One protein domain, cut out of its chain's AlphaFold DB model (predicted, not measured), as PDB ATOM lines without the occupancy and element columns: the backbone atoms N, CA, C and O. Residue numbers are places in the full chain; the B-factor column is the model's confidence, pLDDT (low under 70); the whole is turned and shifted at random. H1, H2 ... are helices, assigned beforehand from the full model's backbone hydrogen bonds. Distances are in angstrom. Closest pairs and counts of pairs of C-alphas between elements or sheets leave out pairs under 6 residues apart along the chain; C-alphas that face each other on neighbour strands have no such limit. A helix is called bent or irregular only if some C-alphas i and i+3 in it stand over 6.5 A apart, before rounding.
ATOM      1  N   ASP A 217      -4.644  -8.738  10.449       90.81
ATOM      2  CA  ASP A 217      -3.628  -8.503   9.409       90.81
ATOM      3  C   ASP A 217      -3.452  -7.003   9.104       90.81
ATOM      4  O   ASP A 217      -2.625  -6.606   8.277       90.81
ATOM      5  N   ILE A 218      -4.232  -6.144   9.770       91.00
ATOM      6  CA  ILE A 218      -4.199  -4.700   9.567       91.00
ATOM      7  C   ILE A 218      -2.889  -4.152  10.127       91.00
ATOM      8  O   ILE A 218      -2.622  -4.187  11.328       91.00
ATOM      9  N   ARG A 219      -2.070  -3.576   9.249       91.94
ATOM     10  CA  ARG A 219      -0.894  -2.812   9.662       91.94
ATOM     11  C   ARG A 219      -1.332  -1.411  10.065       91.94
ATOM     12  O   ARG A 219      -1.955  -0.714   9.270       91.94
ATOM     13  N   LEU A 220      -0.941  -0.971  11.262       91.69
ATOM     14  CA  LEU A 220      -1.287   0.356  11.786       91.69
ATOM     15  C   LEU A 220      -0.941   1.496  10.820       91.69
ATOM     16  O   LEU A 220      -1.765   2.376  10.605       91.69
ATOM     17  N   GLU A 221       0.240   1.469  10.192       92.94
ATOM     18  CA  GLU A 221       0.611   2.494   9.203       92.94
ATOM     19  C   GLU A 221      -0.364   2.556   8.022       92.94
ATOM     20  O   GLU A 221      -0.709   3.646   7.566       92.94
ATOM     21  N   ASP A 222      -0.805   1.399   7.526       93.31
ATOM     22  CA  ASP A 222      -1.730   1.317   6.397       93.31
ATOM     23  C   ASP A 222      -3.127   1.776   6.833       93.31
ATOM     24  O   ASP A 222      -3.754   2.577   6.138       93.31
ATOM     25  N   PHE A 223      -3.563   1.386   8.035       94.25
ATOM     26  CA  PHE A 223      -4.815   1.861   8.621       94.25
ATOM     27  C   PHE A 223      -4.841   3.386   8.756       94.25
ATOM     28  O   PHE A 223      -5.767   4.020   8.251       94.25
ATOM     29  N   ILE A 224      -3.810   3.990   9.358       93.88
ATOM     30  CA  ILE A 224      -3.706   5.449   9.534       93.88
ATOM     31  C   ILE A 224      -3.751   6.157   8.174       93.88
ATOM     32  O   ILE A 224      -4.457   7.149   8.023       93.88
ATOM     33  N   LYS A 225      -3.046   5.642   7.156       92.19
ATOM     34  CA  LYS A 225      -3.076   6.214   5.796       92.19
ATOM     35  C   LYS A 225      -4.475   6.199   5.186       92.19
ATOM     36  O   LYS A 225      -4.824   7.131   4.467       92.19
ATOM     37  N   THR A 226      -5.259   5.157   5.456       90.62
ATOM     38  CA  THR A 226      -6.626   5.031   4.931       90.62
ATOM     39  C   THR A 226      -7.668   5.814   5.729       90.62
ATOM     40  O   THR A 226      -8.632   6.300   5.141       90.62
ATOM     41  N   SER A 227      -7.482   5.979   7.042       87.25
ATOM     42  CA  SER A 227      -8.434   6.661   7.929       87.25
ATOM     43  C   SER A 227      -8.200   8.170   8.021       87.25
ATOM     44  O   SER A 227      -9.167   8.931   8.071       87.25
ATOM     45  N   ALA A 228      -6.946   8.630   7.958       83.38
ATOM     46  CA  ALA A 228      -6.601  10.050   8.053       83.38
ATOM     47  C   ALA A 228      -7.358  10.953   7.053       83.38
ATOM     48  O   ALA A 228      -7.837  12.006   7.476       83.38
ATOM     49  N   PRO A 229      -7.566  10.576   5.771       83.88
ATOM     50  CA  PRO A 229      -8.327  11.401   4.832       83.88
ATOM     51  C   PRO A 229      -9.789  11.643   5.226       83.88
ATOM     52  O   PRO A 229     -10.370  12.628   4.782       83.88
ATOM     53  N   GLN A 230     -10.404  10.763   6.024       83.75
ATOM     54  CA  GLN A 230     -11.776  10.978   6.500       83.75
ATOM     55  C   GLN A 230     -11.815  12.047   7.592       83.75
ATOM     56  O   GLN A 230     -12.687  12.906   7.570       83.75
ATOM     57  N   ILE A 231     -10.819  12.048   8.480       79.81
ATOM     58  CA  ILE A 231     -10.685  13.025   9.569       79.81
ATOM     59  C   ILE A 231     -10.419  14.429   9.017       79.81
ATOM     60  O   ILE A 231     -10.973  15.404   9.510       79.81
ATOM     61  N   VAL A 232      -9.636  14.533   7.939       83.56
ATOM     62  CA  VAL A 232      -9.351  15.801   7.237       83.56
ATOM     63  C   VAL A 232     -10.625  16.502   6.737       83.56
ATOM     64  O   VAL A 232     -10.614  17.718   6.570       83.56
ATOM     65  N   LYS A 233     -11.728  15.774   6.501       86.25
ATOM     66  CA  LYS A 233     -12.994  16.366   6.029       86.25
ATOM     67  C   LYS A 233     -13.727  17.161   7.104       86.25
ATOM     68  O   LYS A 233     -14.582  17.977   6.770       86.25
ATOM     69  N   GLU A 234     -13.440  16.908   8.375       89.88
ATOM     70  CA  GLU A 234     -14.069  17.620   9.478       89.88
ATOM     71  C   GLU A 234     -13.314  18.931   9.763       89.88
ATOM     72  O   GLU A 234     -12.122  18.888  10.089       89.88
ATOM     73  N   PRO A 235     -13.979  20.107   9.708       91.25
ATOM     74  CA  PRO A 235     -13.307  21.405   9.837       91.25
ATOM     75  C   PRO A 235     -12.480  21.566  11.119       91.25
ATOM     76  O   PRO A 235     -11.408  22.169  11.105       91.25
ATOM     77  N   TYR A 236     -12.960  20.990  12.226       92.00
ATOM     78  CA  TYR A 236     -12.256  21.004  13.506       92.00
ATOM     79  C   TYR A 236     -10.889  20.305  13.421       92.00
ATOM     80  O   TYR A 236      -9.877  20.868  13.836       92.00
ATOM     81  N   TYR A 237     -10.830  19.106  12.840       90.56
ATOM     82  CA  TYR A 237      -9.585  18.346  12.744       90.56
ATOM     83  C   TYR A 237      -8.647  18.880  11.666       90.56
ATOM     84  O   TYR A 237      -7.433  18.841  11.858       90.56
ATOM     85  N   LEU A 238      -9.185  19.425  10.570       92.00
ATOM     86  CA  LEU A 238      -8.385  20.132   9.570       92.00
ATOM     87  C   LEU A 238      -7.612  21.298  10.203       92.00
ATOM     88  O   LEU A 238      -6.425  21.477   9.932       92.00
ATOM     89  N   HIS A 239      -8.258  22.050  11.098       91.94
ATOM     90  CA  HIS A 239      -7.603  23.114  11.852       91.94
ATOM     91  C   HIS A 239      -6.466  22.582  12.740       91.94
ATOM     92  O   HIS A 239      -5.350  23.099  12.667       91.94
ATOM     93  N   LEU A 240      -6.708  21.512  13.511       92.94
ATOM     94  CA  LEU A 240      -5.676  20.887  14.355       92.94
ATOM     95  C   LEU A 240      -4.483  20.377  13.536       92.94
ATOM     96  O   LEU A 240      -3.330  20.564  13.926       92.94
ATOM     97  N   LEU A 241      -4.757  19.733  12.398       92.31
ATOM     98  CA  LEU A 241      -3.740  19.230  11.482       92.31
ATOM     99  C   LEU A 241      -2.899  20.368  10.907       92.31
ATOM    100  O   LEU A 241      -1.675  20.263  10.917       92.31
ATOM    101  N   ASN A 242      -3.528  21.459  10.463       92.38
ATOM    102  CA  ASN A 242      -2.813  22.638   9.982       92.38
ATOM    103  C   ASN A 242      -1.923  23.238  11.077       92.38
ATOM    104  O   ASN A 242      -0.738  23.465  10.835       92.38
ATOM    105  N   GLU A 243      -2.442  23.415  12.295       90.62
ATOM    106  CA  GLU A 243      -1.656  23.939  13.419       90.62
ATOM    107  C   GLU A 243      -0.452  23.037  13.736       90.62
ATOM    108  O   GLU A 243       0.684  23.518  13.835       90.62
ATOM    109  N   TYR A 244      -0.671  21.720  13.840       91.81
ATOM    110  CA  TYR A 244       0.391  20.758  14.122       91.81
ATOM    111  C   TYR A 244       1.438  20.710  13.005       91.81
ATOM    112  O   TYR A 244       2.638  20.783  13.280       91.81
ATOM    113  N   PHE A 245       1.015  20.613  11.741       90.88
ATOM    114  CA  PHE A 245       1.936  20.450  10.617       90.88
ATOM    115  C   PHE A 245       2.774  21.705  10.361       90.88
ATOM    116  O   PHE A 245       3.959  21.583  10.049       90.88
ATOM    117  N   MET A 246       2.191  22.893  10.539       87.75
ATOM    118  CA  MET A 246       2.908  24.159  10.375       87.75
ATOM    119  C   MET A 246       3.877  24.434  11.528       87.75
ATOM    120  O   MET A 246       5.015  24.830  11.288       87.75
ATOM    121  N   SER A 247       3.453  24.207  12.777       85.00
ATOM    122  CA  SER A 247       4.183  24.718  13.950       85.00
ATOM    123  C   SER A 247       4.975  23.655  14.719       85.00
ATOM    124  O   SER A 247       5.908  23.988  15.450       85.00
ATOM    125  N   TYR A 248       4.621  22.373  14.582       87.75
ATOM    126  CA  TYR A 248       5.079  21.316  15.496       87.75
ATOM    127  C   TYR A 248       5.595  20.034  14.821       87.75
ATOM    128  O   TYR A 248       6.188  19.187  15.501       87.75
ATOM    129  N   MET A 249       5.427  19.888  13.501       86.94
ATOM    130  CA  MET A 249       5.914  18.730  12.734       86.94
ATOM    131  C   MET A 249       7.434  18.567  12.811       86.94
ATOM    132  O   MET A 249       7.969  17.455  12.860       86.94
ATOM    133  N   LYS A 250       8.144  19.696  12.806       84.75
ATOM    134  CA  LYS A 250       9.569  19.772  13.107       84.75
ATOM    135  C   LYS A 250       9.698  20.341  14.513       84.75
ATOM    136  O   LYS A 250       9.244  21.450  14.770       84.75
ATOM    137  N   GLU A 251      10.298  19.564  15.407       83.06
ATOM    138  CA  GLU A 251      10.529  19.973  16.792       83.06
ATOM    139  C   GLU A 251      11.354  21.270  16.821       83.06
ATOM    140  O   GLU A 251      12.406  21.374  16.183       83.06
ATOM    141  N   TYR A 252      10.875  22.278  17.539       83.81
ATOM    142  CA  TYR A 252      11.640  23.494  17.780       83.81
ATOM    143  C   TYR A 252      12.606  23.263  18.946       83.81
ATOM    144  O   TYR A 252      12.218  22.723  19.979       83.81
ATOM    145  N   LYS A 253      13.860  23.693  18.781       81.62
ATOM    146  CA  LYS A 253      14.851  23.765  19.863       81.62
ATOM    147  C   LYS A 253      15.502  25.133  19.844       81.62
ATOM    148  O   LYS A 253      15.914  25.611  18.782       81.62
ATOM    149  N   SER A 254      15.587  25.754  21.011       80.19
ATOM    150  CA  SER A 254      16.242  27.039  21.191       80.19
ATOM    151  C   SER A 254      17.752  26.877  21.035       80.19
ATOM    152  O   SER A 254      18.320  25.839  21.363       80.19
ATOM    153  N   VAL A 255      18.444  27.936  20.605       77.75
ATOM    154  CA  VAL A 255      19.919  27.971  20.607       77.75
ATOM    155  C   VAL A 255      20.504  27.690  21.999       77.75
ATOM    156  O   VAL A 255      21.618  27.186  22.111       77.75
ATOM    157  N   HIS A 256      19.736  27.985  23.052       78.19
ATOM    158  CA  HIS A 256      20.105  27.757  24.445       78.19
ATOM    159  C   HIS A 256      20.053  26.282  24.871       78.19
ATOM    160  O   HIS A 256      20.637  25.945  25.897       78.19
ATOM    161  N   ASP A 257      19.427  25.405  24.078       74.69
ATOM    162  CA  ASP A 257      19.359  23.960  24.346       74.69
ATOM    163  C   ASP A 257      20.647  23.220  23.940       74.69
ATOM    164  O   ASP A 257      20.781  22.016  24.160       74.69
ATOM    165  N   PHE A 258      21.603  23.926  23.329       76.00
ATOM    166  CA  PHE A 258      22.837  23.358  22.795       76.00
ATOM    167  C   PHE A 258      24.056  23.907  23.532       76.00
ATOM    168  O   PHE A 258      24.117  25.083  23.886       76.00
ATOM    169  N   ALA A 259      25.080  23.067  23.707       73.75
ATOM    170  CA  ALA A 259      26.298  23.467  24.410       73.75
ATOM    171  C   ALA A 259      27.100  24.526  23.633       73.75
ATOM    172  O   ALA A 259      27.866  25.292  24.217       73.75
ATOM    173  N   ASN A 260      26.961  24.555  22.303       77.62
ATOM    174  CA  ASN A 260      27.657  25.491  21.429       77.62
ATOM    175  C   ASN A 260      26.895  25.750  20.115       77.62
ATOM    176  O   ASN A 260      26.022  24.992  19.694       77.62
ATOM    177  N   GLN A 261      27.282  26.824  19.419       74.81
ATOM    178  CA  GLN A 261      26.636  27.252  18.173       74.81
ATOM    179  C   GLN A 261      26.815  26.253  17.013       74.81
ATOM    180  O   GLN A 261      25.985  26.210  16.105       74.81
ATOM    181  N   THR A 262      27.887  25.456  17.014       72.62
ATOM    182  CA  THR A 262      28.142  24.451  15.970       72.62
ATOM    183  C   THR A 262      27.122  23.319  16.041       72.62
ATOM    184  O   THR A 262      26.586  22.919  15.008       72.62
ATOM    185  N   GLU A 263      26.800  22.847  17.246       71.38
ATOM    186  CA  GLU A 263      25.747  21.853  17.475       71.38
ATOM    187  C   GLU A 263      24.379  22.367  17.030       71.38
ATOM    188  O   GLU A 263      23.687  21.678  16.280       71.38
ATOM    189  N   TYR A 264      24.031  23.607  17.390       79.19
ATOM    190  CA  TYR A 264      22.776  24.224  16.955       79.19
ATOM    191  C   TYR A 264      22.681  24.343  15.425       79.19
ATOM    192  O   TYR A 264      21.667  23.998  14.823       79.19
ATOM    193  N   ARG A 265      23.761  24.760  14.750       79.19
ATOM    194  CA  ARG A 265      23.792  24.820  13.277       79.19
ATOM    195  C   ARG A 265      23.671  23.443  12.631       79.19
ATOM    196  O   ARG A 265      22.989  23.317  11.617       79.19
ATOM    197  N   SER A 266      24.309  22.422  13.207       76.12
ATOM    198  CA  SER A 266      24.160  21.037  12.746       76.12
ATOM    199  C   SER A 266      22.708  20.580  12.869       76.12
ATOM    200  O   SER A 266      22.181  19.993  11.930       76.12
ATOM    201  N   TYR A 267      22.052  20.900  13.987       80.94
ATOM    202  CA  TYR A 267      20.642  20.596  14.202       80.94
ATOM    203  C   TYR A 267      19.748  21.231  13.129       80.94
ATOM    204  O   TYR A 267      18.961  20.536  12.491       80.94
ATOM    205  N   LEU A 268      19.910  22.530  12.868       81.94
ATOM    206  CA  LEU A 268      19.133  23.237  11.843       81.94
ATOM    207  C   LEU A 268      19.357  22.655  10.438       81.94
ATOM    208  O   LEU A 268      18.398  22.452   9.690       81.94
ATOM    209  N   ALA A 269      20.607  22.325  10.097       78.44
ATOM    210  CA  ALA A 269      20.943  21.678   8.830       78.44
ATOM    211  C   ALA A 269      20.268  20.300   8.686       78.44
ATOM    212  O   ALA A 269      19.754  19.969   7.615       78.44
ATOM    213  N   ASP A 270      20.201  19.523   9.771       75.69
ATOM    214  CA  ASP A 270      19.546  18.210   9.803       75.69
ATOM    215  C   ASP A 270      18.014  18.289   9.676       75.69
ATOM    216  O   ASP A 270      17.395  17.336   9.183       75.69
ATOM    217  N   GLN A 271      17.400  19.402  10.101       78.56
ATOM    218  CA  GLN A 271      15.958  19.661   9.970       78.56
ATOM    219  C   GLN A 271      15.557  20.176   8.580       78.56
ATOM    220  O   GLN A 271      14.369  20.130   8.238       78.56
ATOM    221  N   ARG A 272      16.523  20.659   7.779       79.81
ATOM    222  CA  ARG A 272      16.299  21.234   6.437       79.81
ATOM    223  C   ARG A 272      15.102  22.193   6.438       79.81
ATOM    224  O   ARG A 272      14.101  21.956   5.760       79.81
ATOM    225  N   ILE A 273      15.137  23.185   7.324       85.25
ATOM    226  CA  ILE A 273      14.047  24.156   7.486       85.25
ATOM    227  C   ILE A 273      13.911  25.032   6.235       85.25
ATOM    228  O   ILE A 273      14.910  25.494   5.687       85.25
ATOM    229  N   ARG A 274      12.672  25.196   5.764       88.81
ATOM    230  CA  ARG A 274      12.283  25.955   4.570       88.81
ATOM    231  C   ARG A 274      10.862  26.460   4.749       88.81
ATOM    232  O   ARG A 274      10.080  25.767   5.396       88.81
ATOM    233  N   THR A 275      10.551  27.612   4.163       90.69
ATOM    234  CA  THR A 275       9.183  28.157   4.148       90.69
ATOM    235  C   THR A 275       8.257  27.314   3.268       90.69
ATOM    236  O   THR A 275       8.718  26.508   2.450       90.69
ATOM    237  N   LEU A 276       6.946  27.540   3.366       88.88
ATOM    238  CA  LEU A 276       5.933  26.978   2.463       88.88
ATOM    239  C   LEU A 276       6.156  27.379   0.999       88.88
ATOM    240  O   LEU A 276       5.751  26.657   0.092       88.88
ATOM    241  N   GLN A 277       6.856  28.491   0.763       88.88
ATOM    242  CA  GLN A 277       7.283  28.936  -0.565       88.88
ATOM    243  C   GLN A 277       8.626  28.322  -1.006       88.88
ATOM    244  O   GLN A 277       9.166  28.704  -2.044       88.88
ATOM    245  N   ILE A 400      -4.068  25.614   2.633       91.94
ATOM    246  CA  ILE A 400      -2.927  25.441   3.542       91.94
ATOM    247  C   ILE A 400      -2.580  23.955   3.674       91.94
ATOM    248  O   ILE A 400      -1.419  23.572   3.511       91.94
ATOM    249  N   TRP A 401      -3.587  23.107   3.888       92.00
ATOM    250  CA  TRP A 401      -3.398  21.665   3.986       92.00
ATOM    251  C   TRP A 401      -2.744  21.082   2.730       92.00
ATOM    252  O   TRP A 401      -1.800  20.297   2.832       92.00
ATOM    253  N   GLY A 402      -3.176  21.505   1.537       90.38
ATOM    254  CA  GLY A 402      -2.585  21.082   0.263       90.38
ATOM    255  C   GLY A 402      -1.094  21.420   0.117       90.38
ATOM    256  O   GLY A 402      -0.368  20.687  -0.551       90.38
ATOM    257  N   LEU A 403      -0.618  22.482   0.774       89.38
ATOM    258  CA  LEU A 403       0.794  22.881   0.765       89.38
ATOM    259  C   LEU A 403       1.647  22.058   1.744       89.38
ATOM    260  O   LEU A 403       2.788  21.715   1.434       89.38
ATOM    261  N   ILE A 404       1.111  21.734   2.924       89.00
ATOM    262  CA  ILE A 404       1.881  21.094   4.010       89.00
ATOM    263  C   ILE A 404       1.814  19.565   4.014       89.00
ATOM    264  O   ILE A 404       2.744  18.914   4.508       89.00
ATOM    265  N   SER A 405       0.759  18.982   3.435       86.94
ATOM    266  CA  SER A 405       0.507  17.534   3.351       86.94
ATOM    267  C   SER A 405       1.381  16.825   2.303       86.94
ATOM    268  O   SER A 405       0.951  15.937   1.567       86.94
ATOM    269  N   THR A 406       2.662  17.191   2.245       86.62
ATOM    270  CA  THR A 406       3.650  16.529   1.389       86.62
ATOM    271  C   THR A 406       3.793  15.052   1.762       86.62
ATOM    272  O   THR A 406       3.657  14.662   2.926       86.62
ATOM    273  N   LYS A 407       4.133  14.215   0.774       85.44
ATOM    274  CA  LYS A 407       4.322  12.769   0.968       85.44
ATOM    275  C   LYS A 407       5.303  12.452   2.107       85.44
ATOM    276  O   LYS A 407       5.053  11.534   2.886       85.44
ATOM    277  N   ASP A 408       6.377  13.229   2.221       83.81
ATOM    278  CA  ASP A 408       7.409  13.039   3.244       83.81
ATOM    279  C   ASP A 408       6.899  13.381   4.651       83.81
ATOM    280  O   ASP A 408       7.098  12.598   5.585       83.81
ATOM    281  N   ASN A 409       6.195  14.510   4.812       85.88
ATOM    282  CA  ASN A 409       5.616  14.900   6.100       85.88
ATOM    283  C   ASN A 409       4.547  13.903   6.553       85.88
ATOM    284  O   ASN A 409       4.565  13.466   7.703       85.88
ATOM    285  N   LEU A 410       3.659  13.493   5.643       89.12
ATOM    286  CA  LEU A 410       2.627  12.502   5.937       89.12
ATOM    287  C   LEU A 410       3.240  11.165   6.356       89.12
ATOM    288  O   LEU A 410       2.853  10.615   7.381       89.12
ATOM    289  N   GLN A 411       4.235  10.655   5.622       89.25
ATOM    290  CA  GLN A 411       4.887   9.394   5.981       89.25
ATOM    291  C   GLN A 411       5.597   9.483   7.340       89.25
ATOM    292  O   GLN A 411       5.545   8.525   8.115       89.25
ATOM    293  N   ARG A 412       6.224  10.623   7.660       87.50
ATOM    294  CA  ARG A 412       6.823  10.856   8.982       87.50
ATOM    295  C   ARG A 412       5.761  10.853  10.082       87.50
ATOM    296  O   ARG A 412       5.950  10.160  11.076       87.50
ATOM    297  N   PHE A 413       4.650  11.568   9.896       90.75
ATOM    298  CA  PHE A 413       3.559  11.609  10.873       90.75
ATOM    299  C   PHE A 413       2.957  10.220  11.093       90.75
ATOM    300  O   PHE A 413       2.847   9.778  12.230       90.75
ATOM    301  N   VAL A 414       2.650   9.494  10.012       92.62
ATOM    302  CA  VAL A 414       2.105   8.128  10.073       92.62
ATOM    303  C   VAL A 414       3.038   7.194  10.840       92.62
ATOM    304  O   VAL A 414       2.573   6.422  11.672       92.62
ATOM    305  N   SER A 415       4.349   7.270  10.594       90.69
ATOM    306  CA  SER A 415       5.329   6.434  11.293       90.69
ATOM    307  C   SER A 415       5.373   6.736  12.798       90.69
ATOM    308  O   SER A 415       5.359   5.805  13.609       90.69
ATOM    309  N   VAL A 416       5.356   8.019  13.180       90.25
ATOM    310  CA  VAL A 416       5.301   8.441  14.590       90.25
ATOM    311  C   VAL A 416       3.985   7.996  15.233       90.25
ATOM    312  O   VAL A 416       4.014   7.373  16.289       90.25
ATOM    313  N   ALA A 417       2.844   8.230  14.583       93.19
ATOM    314  CA  ALA A 417       1.519   7.836  15.059       93.19
ATOM    315  C   ALA A 417       1.382   6.316  15.245       93.19
ATOM    316  O   ALA A 417       0.966   5.870  16.312       93.19
ATOM    317  N   ALA A 418       1.801   5.510  14.264       92.62
ATOM    318  CA  ALA A 418       1.752   4.048  14.344       92.62
ATOM    319  C   ALA A 418       2.614   3.507  15.494       92.62
ATOM    320  O   ALA A 418       2.186   2.634  16.255       92.62
ATOM    321  N   THR A 419       3.824   4.052  15.641       89.12
ATOM    322  CA  THR A 419       4.740   3.684  16.725       89.12
ATOM    323  C   THR A 419       4.147   4.085  18.078       89.12
ATOM    324  O   THR A 419       4.112   3.272  19.001       89.12
ATOM    325  N   PHE A 420       3.576   5.288  18.180       91.56
ATOM    326  CA  PHE A 420       2.968   5.797  19.406       91.56
ATOM    327  C   PHE A 420       1.761   4.951  19.822       91.56
ATOM    328  O   PHE A 420       1.692   4.516  20.967       91.56
ATOM    329  N   MET A 421       0.858   4.625  18.889       92.56
ATOM    330  CA  MET A 421      -0.274   3.721  19.138       92.56
ATOM    331  C   MET A 421       0.196   2.342  19.605       92.56
ATOM    332  O   MET A 421      -0.345   1.801  20.565       92.56
ATOM    333  N   THR A 422       1.244   1.792  18.983       89.38
ATOM    334  CA  THR A 422       1.821   0.499  19.386       89.38
ATOM    335  C   THR A 422       2.295   0.532  20.841       89.38
ATOM    336  O   THR A 422       1.977  -0.374  21.612       89.38
ATOM    337  N   HIS A 423       3.024   1.577  21.241       86.06
ATOM    338  CA  HIS A 423       3.495   1.738  22.618       86.06
ATOM    339  C   HIS A 423       2.367   2.068  23.602       86.06
ATOM    340  O   HIS A 423       2.406   1.611  24.742       86.06
ATOM    341  N   MET A 424       1.352   2.818  23.175       90.19
ATOM    342  CA  MET A 424       0.171   3.126  23.980       90.19
ATOM    343  C   MET A 424      -0.599   1.849  24.328       90.19
ATOM    344  O   MET A 424      -0.833   1.584  25.508       90.19
ATOM    345  N   LYS A 425      -0.873   0.998  23.330       89.12
ATOM    346  CA  LYS A 425      -1.491  -0.321  23.533       89.12
ATOM    347  C   LYS A 425      -0.615  -1.248  24.367       89.12
ATOM    348  O   LYS A 425      -1.101  -1.916  25.276       89.12
ATOM    349  N   ALA A 426       0.693  -1.264  24.112       84.88
ATOM    350  CA  ALA A 426       1.623  -2.039  24.925       84.88
ATOM    351  C   ALA A 426       1.625  -1.574  26.392       84.88
ATOM    352  O   ALA A 426       1.710  -2.388  27.290       84.88
ATOM    353  N   ASN A 427       1.501  -0.291  26.706       83.50
ATOM    354  CA  ASN A 427       1.462   0.128  28.109       83.50
ATOM    355  C   ASN A 427       0.059   0.048  28.739       83.50
ATOM    356  O   ASN A 427      -0.060   0.254  29.952       83.50
ATOM    357  N   ASP A 428      -0.962  -0.323  27.955       85.62
ATOM    358  CA  ASP A 428      -2.380  -0.311  28.337       85.62
ATOM    359  C   ASP A 428      -2.808   1.086  28.826       85.62
ATOM    360  O   ASP A 428      -3.406   1.257  29.887       85.62
ATOM    361  N   MET A 429      -2.372   2.114  28.090       88.94
ATOM    362  CA  MET A 429      -2.602   3.518  28.428       88.94
ATOM    363  C   MET A 429      -3.712   4.109  27.570       88.94
ATOM    364  O   MET A 429      -3.794   3.855  26.372       88.94
ATOM    365  N   THR A 430      -4.539   4.954  28.180       91.94
ATOM    366  CA  THR A 430      -5.602   5.677  27.479       91.94
ATOM    367  C   THR A 430      -5.141   7.072  27.064       91.94
ATOM    368  O   THR A 430      -4.216   7.645  27.648       91.94
ATOM    369  N   VAL A 431      -5.827   7.665  26.082       93.19
ATOM    370  CA  VAL A 431      -5.560   9.045  25.636       93.19
ATOM    371  C   VAL A 431      -5.733  10.045  26.790       93.19
ATOM    372  O   VAL A 431      -4.979  11.013  26.897       93.19
ATOM    373  N   GLN A 432      -6.684   9.797  27.694       92.00
ATOM    374  CA  GLN A 432      -6.939  10.631  28.872       92.00
ATOM    375  C   GLN A 432      -5.774  10.576  29.867       92.00
ATOM    376  O   GLN A 432      -5.332  11.615  30.356       92.00
ATOM    377  N   GLU A 433      -5.237   9.382  30.134       92.62
ATOM    378  CA  GLU A 433      -4.072   9.220  31.006       92.62
ATOM    379  C   GLU A 433      -2.830   9.895  30.405       92.62
ATOM    380  O   GLU A 433      -2.103  10.591  31.111       92.62
ATOM    381  N   LEU A 434      -2.628   9.788  29.089       93.19
ATOM    382  CA  LEU A 434      -1.541  10.483  28.390       93.19
ATOM    383  C   LEU A 434      -1.684  12.004  28.440       93.19
ATOM    384  O   LEU A 434      -0.704  12.707  28.685       93.19
ATOM    385  N   SER A 435      -2.907  12.515  28.290       93.12
ATOM    386  CA  SER A 435      -3.197  13.950  28.410       93.12
ATOM    387  C   SER A 435      -2.906  14.451  29.830       93.12
ATOM    388  O   SER A 435      -2.348  15.530  30.022       93.12
ATOM    389  N   ARG A 436      -3.191  13.630  30.850       91.75
ATOM    390  CA  ARG A 436      -2.824  13.918  32.241       91.75
ATOM    391  C   ARG A 436      -1.309  13.925  32.439       91.75
ATOM    392  O   ARG A 436      -0.798  14.809  33.120       91.75
ATOM    393  N   GLN A 437      -0.572  12.980  31.857       89.38
ATOM    394  CA  GLN A 437       0.893  12.951  31.958       89.38
ATOM    395  C   GLN A 437       1.554  14.133  31.252       89.38
ATOM    396  O   GLN A 437       2.527  14.686  31.764       89.38
ATOM    397  N   ASN A 438       0.964  14.581  30.148       92.69
ATOM    398  CA  ASN A 438       1.424  15.730  29.387       92.69
ATOM    399  C   ASN A 438       1.455  17.039  30.205       92.69
ATOM    400  O   ASN A 438       2.294  17.898  29.950       92.69
ATOM    401  N   SER A 439       0.625  17.161  31.250       89.38
ATOM    402  CA  SER A 439       0.639  18.313  32.175       89.38
ATOM    403  C   SER A 439       1.963  18.524  32.924       89.38
ATOM    404  O   SER A 439       2.172  19.586  33.502       89.38
ATOM    405  N   LYS A 440       2.854  17.524  32.932       87.62
ATOM    406  CA  LYS A 440       4.176  17.596  33.572       87.62
ATOM    407  C   LYS A 440       5.283  18.092  32.637       87.62
ATOM    408  O   LYS A 440       6.422  18.217  33.080       87.62
ATOM    409  N   THR A 441       4.983  18.290  31.356       85.88
ATOM    410  CA  THR A 441       5.951  18.757  30.354       85.88
ATOM    411  C   THR A 441       6.023  20.288  30.331       85.88
ATOM    412  O   THR A 441       5.182  20.960  30.926       85.88
ATOM    413  N   ASP A 442       7.045  20.860  29.690       84.38
ATOM    414  CA  ASP A 442       7.115  22.311  29.486       84.38
ATOM    415  C   ASP A 442       6.016  22.808  28.532       84.38
ATOM    416  O   ASP A 442       5.444  22.035  27.767       84.38
ATOM    417  N   ALA A 443       5.738  24.114  28.550       84.06
ATOM    418  CA  ALA A 443       4.616  24.712  27.822       84.06
ATOM    419  C   ALA A 443       4.608  24.401  26.310       84.06
ATOM    420  O   ALA A 443       3.540  24.170  25.735       84.06
ATOM    421  N   TYR A 444       5.785  24.355  25.669       84.06
ATOM    422  CA  TYR A 444       5.898  24.030  24.246       84.06
ATOM    423  C   TYR A 444       5.503  22.573  23.987       84.06
ATOM    424  O   TYR A 444       4.623  22.307  23.159       84.06
ATOM    425  N   HIS A 445       6.108  21.632  24.720       87.19
ATOM    426  CA  HIS A 445       5.792  20.210  24.590       87.19
ATOM    427  C   HIS A 445       4.351  19.910  24.991       87.19
ATOM    428  O   HIS A 445       3.683  19.156  24.289       87.19
ATOM    429  N   GLN A 446       3.831  20.560  26.030       91.12
ATOM    430  CA  GLN A 446       2.458  20.385  26.479       91.12
ATOM    431  C   GLN A 446       1.471  20.692  25.349       91.12
ATOM    432  O   GLN A 446       0.607  19.865  25.044       91.12
ATOM    433  N   LYS A 447       1.620  21.837  24.671       89.88
ATOM    434  CA  LYS A 447       0.743  22.202  23.549       89.88
ATOM    435  C   LYS A 447       0.922  21.260  22.355       89.88
ATOM    436  O   LYS A 447      -0.063  20.730  21.842       89.88
ATOM    437  N   ARG A 448       2.171  20.990  21.957       91.44
ATOM    438  CA  ARG A 448       2.515  20.080  20.850       91.44
ATOM    439  C   ARG A 448       1.912  18.687  21.028       91.44
ATOM    440  O   ARG A 448       1.266  18.159  20.124       91.44
ATOM    441  N   ASN A 449       2.144  18.095  22.191       94.25
ATOM    442  CA  ASN A 449       1.695  16.755  22.527       94.25
ATOM    443  C   ASN A 449       0.170  16.691  22.600       94.25
ATOM    444  O   ASN A 449      -0.411  15.720  22.129       94.25
ATOM    445  N   GLN A 450      -0.491  17.724  23.132       95.19
ATOM    446  CA  GLN A 450      -1.951  17.747  23.187       95.19
ATOM    447  C   GLN A 450      -2.570  17.793  21.785       95.19
ATOM    448  O   GLN A 450      -3.514  17.052  21.523       95.19
ATOM    449  N   LEU A 451      -2.019  18.601  20.872       94.19
ATOM    450  CA  LEU A 451      -2.448  18.613  19.469       94.19
ATOM    451  C   LEU A 451      -2.275  17.236  18.826       94.19
ATOM    452  O   LEU A 451      -3.211  16.722  18.217       94.19
ATOM    453  N   PHE A 452      -1.112  16.609  19.019       95.38
ATOM    454  CA  PHE A 452      -0.856  15.259  18.522       95.38
ATOM    455  C   PHE A 452      -1.868  14.238  19.066       95.38
ATOM    456  O   PHE A 452      -2.438  13.476  18.290       95.38
ATOM    457  N   LEU A 453      -2.133  14.245  20.378       95.81
ATOM    458  CA  LEU A 453      -3.101  13.349  21.018       95.81
ATOM    459  C   LEU A 453      -4.524  13.573  20.495       95.81
ATOM    460  O   LEU A 453      -5.228  12.600  20.237       95.81
ATOM    461  N   ASN A 454      -4.935  14.827  20.293       95.00
ATOM    462  CA  ASN A 454      -6.260  15.159  19.767       95.00
ATOM    463  C   ASN A 454      -6.437  14.678  18.320       95.00
ATOM    464  O   ASN A 454      -7.500  14.171  17.978       95.00
ATOM    465  N   ILE A 455      -5.397  14.789  17.485       94.19
ATOM    466  CA  ILE A 455      -5.400  14.261  16.111       94.19
ATOM    467  C   ILE A 455      -5.416  12.725  16.122       94.19
ATOM    468  O   ILE A 455      -6.102  12.099  15.316       94.19
ATOM    469  N   LEU A 456      -4.659  12.107  17.031       94.38
ATOM    470  CA  LEU A 456      -4.518  10.655  17.102       94.38
ATOM    471  C   LEU A 456      -5.766   9.957  17.657       94.38
ATOM    472  O   LEU A 456      -6.087   8.853  17.222       94.38
ATOM    473  N   ALA A 457      -6.461  10.576  18.613       94.31
ATOM    474  CA  ALA A 457      -7.597   9.995  19.324       94.31
ATOM    475  C   ALA A 457      -8.674   9.374  18.410       94.31
ATOM    476  O   ALA A 457      -8.958   8.188  18.591       94.31
ATOM    477  N   PRO A 458      -9.250  10.085  17.417       93.94
ATOM    478  CA  PRO A 458     -10.253   9.493  16.527       93.94
ATOM    479  C   PRO A 458      -9.697   8.324  15.704       93.94
ATOM    480  O   PRO A 458     -10.396   7.335  15.505       93.94
ATOM    481  N   ILE A 459      -8.429   8.392  15.274       94.50
ATOM    482  CA  ILE A 459      -7.770   7.303  14.535       94.50
ATOM    483  C   ILE A 459      -7.651   6.068  15.425       94.50
ATOM    484  O   ILE A 459      -7.945   4.955  14.996       94.50
ATOM    485  N   TYR A 460      -7.232   6.261  16.674       94.81
ATOM    486  CA  TYR A 460      -7.099   5.176  17.631       94.81
ATOM    487  C   TYR A 460      -8.439   4.521  17.953       94.81
ATOM    488  O   TYR A 460      -8.544   3.301  17.870       94.81
ATOM    489  N   TYR A 461      -9.476   5.302  18.255       93.75
ATOM    490  CA  TYR A 461     -10.788   4.732  18.555       93.75
ATOM    491  C   TYR A 461     -11.410   4.025  17.348       93.75
ATOM    492  O   TYR A 461     -11.969   2.947  17.520       93.75
ATOM    493  N   ALA A 462     -11.236   4.553  16.131       94.38
ATOM    494  CA  ALA A 462     -11.673   3.873  14.912       94.38
ATOM    495  C   ALA A 462     -10.921   2.550  14.679       94.38
ATOM    496  O   ALA A 462     -11.510   1.573  14.218       94.38
ATOM    497  N   TYR A 463      -9.627   2.493  15.012       95.19
ATOM    498  CA  TYR A 463      -8.851   1.252  14.957       95.19
ATOM    499  C   TYR A 463      -9.380   0.220  15.963       95.19
ATOM    500  O   TYR A 463      -9.656  -0.917  15.581       95.19
ATOM    501  N   GLU A 464      -9.580   0.615  17.225       94.44
ATOM    502  CA  GLU A 464     -10.140  -0.266  18.259       94.44
ATOM    503  C   GLU A 464     -11.549  -0.757  17.898       94.44
ATOM    504  O   GLU A 464     -11.851  -1.940  18.054       94.44
ATOM    505  N   GLU A 465     -12.401   0.120  17.363       94.62
ATOM    506  CA  GLU A 465     -13.730  -0.243  16.868       94.62
ATOM    507  C   GLU A 465     -13.634  -1.269  15.732       94.62
ATOM    508  O   GLU A 465     -14.313  -2.295  15.774       94.62
ATOM    509  N   GLN A 466     -12.733  -1.073  14.763       94.25
ATOM    510  CA  GLN A 466     -12.539  -2.033  13.676       94.25
ATOM    511  C   GLN A 466     -12.089  -3.409  14.188       94.25
ATOM    512  O   GLN A 466     -12.583  -4.434  13.702       94.25
ATOM    513  N   LEU A 467     -11.187  -3.464  15.172       94.44
ATOM    514  CA  LEU A 467     -10.789  -4.723  15.810       94.44
ATOM    515  C   LEU A 467     -11.989  -5.411  16.476       94.44
ATOM    516  O   LEU A 467     -12.208  -6.609  16.278       94.44
ATOM    517  N   GLN A 468     -12.829  -4.650  17.182       93.50
ATOM    518  CA  GLN A 468     -14.044  -5.168  17.816       93.50
ATOM    519  C   GLN A 468     -15.065  -5.685  16.793       93.50
ATOM    520  O   GLN A 468     -15.543  -6.815  16.931       93.50
ATOM    521  N   THR A 469     -15.373  -4.915  15.744       94.31
ATOM    522  CA  THR A 469     -16.327  -5.305  14.690       94.31
ATOM    523  C   THR A 469     -15.870  -6.563  13.956       94.31
ATOM    524  O   THR A 469     -16.665  -7.472  13.718       94.31
ATOM    525  N   THR A 470     -14.577  -6.654  13.635       93.56
ATOM    526  CA  THR A 470     -13.991  -7.828  12.968       93.56
ATOM    527  C   THR A 470     -13.743  -9.003  13.919       93.56
ATOM    528  O   THR A 470     -13.411 -10.097  13.462       93.56
ATOM    529  N   LYS A 471     -13.928  -8.810  15.234       92.00
ATOM    530  CA  LYS A 471     -13.599  -9.778  16.295       92.00
ATOM    531  C   LYS A 471     -12.149 -10.267  16.203       92.00
ATOM    532  O   LYS A 471     -11.866 -11.443  16.450       92.00
ATOM    533  N   THR A 472     -11.246  -9.366  15.831       94.81
ATOM    534  CA  THR A 472      -9.803  -9.604  15.775       94.81
ATOM    535  C   THR A 472      -9.099  -8.874  16.913       94.81
ATOM    536  O   THR A 472      -9.672  -8.002  17.560       94.81
ATOM    537  N   ILE A 473      -7.862  -9.268  17.200       93.81
ATOM    538  CA  ILE A 473      -6.993  -8.603  18.176       93.81
ATOM    539  C   ILE A 473      -5.601  -8.415  17.576       93.81
ATOM    540  O   ILE A 473      -5.200  -9.176  16.690       93.81
TER     541      ILE A 473
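AT A GLANCE: This is residues 217 to 277 and 400 to 473 of the 802 residues of the protein "DNA helicase" of Clostridiales bacterium (UniProt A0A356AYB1). A long bent helix, H7, runs along one side of a body of mostly crossed helices: H6 folds back along its first arm, H2 crosses that arm, H1 crosses the second arm, and H5 crosses H1. H3 lies off at one end of the long axis, touching no helix, beyond a long stretch with no named element, residues 248 to 260; the arm H7b reaches toward the other end. The printed part has 135 residues with seven named helices, H1 to H7 in chain order, and no named strand; the class is all helix. It is only just compact, close to loose, with a radius of gyration of the C-alphas of 16.6 A, and its elongated outline spans 55 by 34 by 27 A.

IN THESE COORDINATES: H1, residues 220 to 231, begins at C-alpha 220 (-1.287, 0.356, 11.786); it is irregular, but only just, with C-alphas 226 and 229 6.6 A apart. H2 holds residues 235 to 247, 18.3 A long, and H3 residues 261 to 271, 15.5 A long. After the cut come H4, residues 400 to 404, and H5, residues 407 to 427, 30.1 A long from C-alpha 407 (4.322, 12.769, 0.968). H6 is residues 431 to 438. H7, residues 443 to 470, was assigned as one helix by its hydrogen bonds but is bent, with C-alphas 455 and 458 6.8 A apart. Its arms are H7a, residues 443 to 455, 18.6 A long, and H7b, residues 458 to 470, 18.1 A long, ending at C-alpha 470 (-13.991, -7.828, 12.968).

HOW THE PARTS SIT: H7, taken whole, is the hub and touches three helices. Its arms stand at a shallow tilt of 34 degrees, only just short of steep. H6 and H7a touch and form a helical hairpin, opposite ways at a shallow tilt of 9 degrees; their closest C-alphas, of Asn 438 and Gln 446, are 5.6 A apart. H2 touches H7a at a steep tilt of 41 degrees, closest at the C-alphas of Tyr 244 and Leu 451, 6.4 A. H1 touches H7b, the C-alphas of Ser 227 and Ile 459 closest at 6.7 A. With residues 220 to 225 alone H1 also touches H5, closest at the C-alphas of Leu 220 and Ala 418, 5.4 A. H4 touches H2, closest at the C-alphas of Trp 401 and Asn 242, 6.1 A. H5 and H7a are near each other. Every O i to N i+4 pair is within hydrogen-bond range in H2, H3, H4, H5, H6, H7a and H7b; in H1 it is 5 of 8.

THE WHOLE: The two C-alphas farthest apart, of Gln 261 and Lys 471, are 54.7 A apart. Residues 278 to 399 are not printed, and C-alphas 277 and 400 are 11.5 A apart across the cut. The link from H2 to H3 is long. Mean pLDDT of the printed part is 88.4, and no printed residue is under 70.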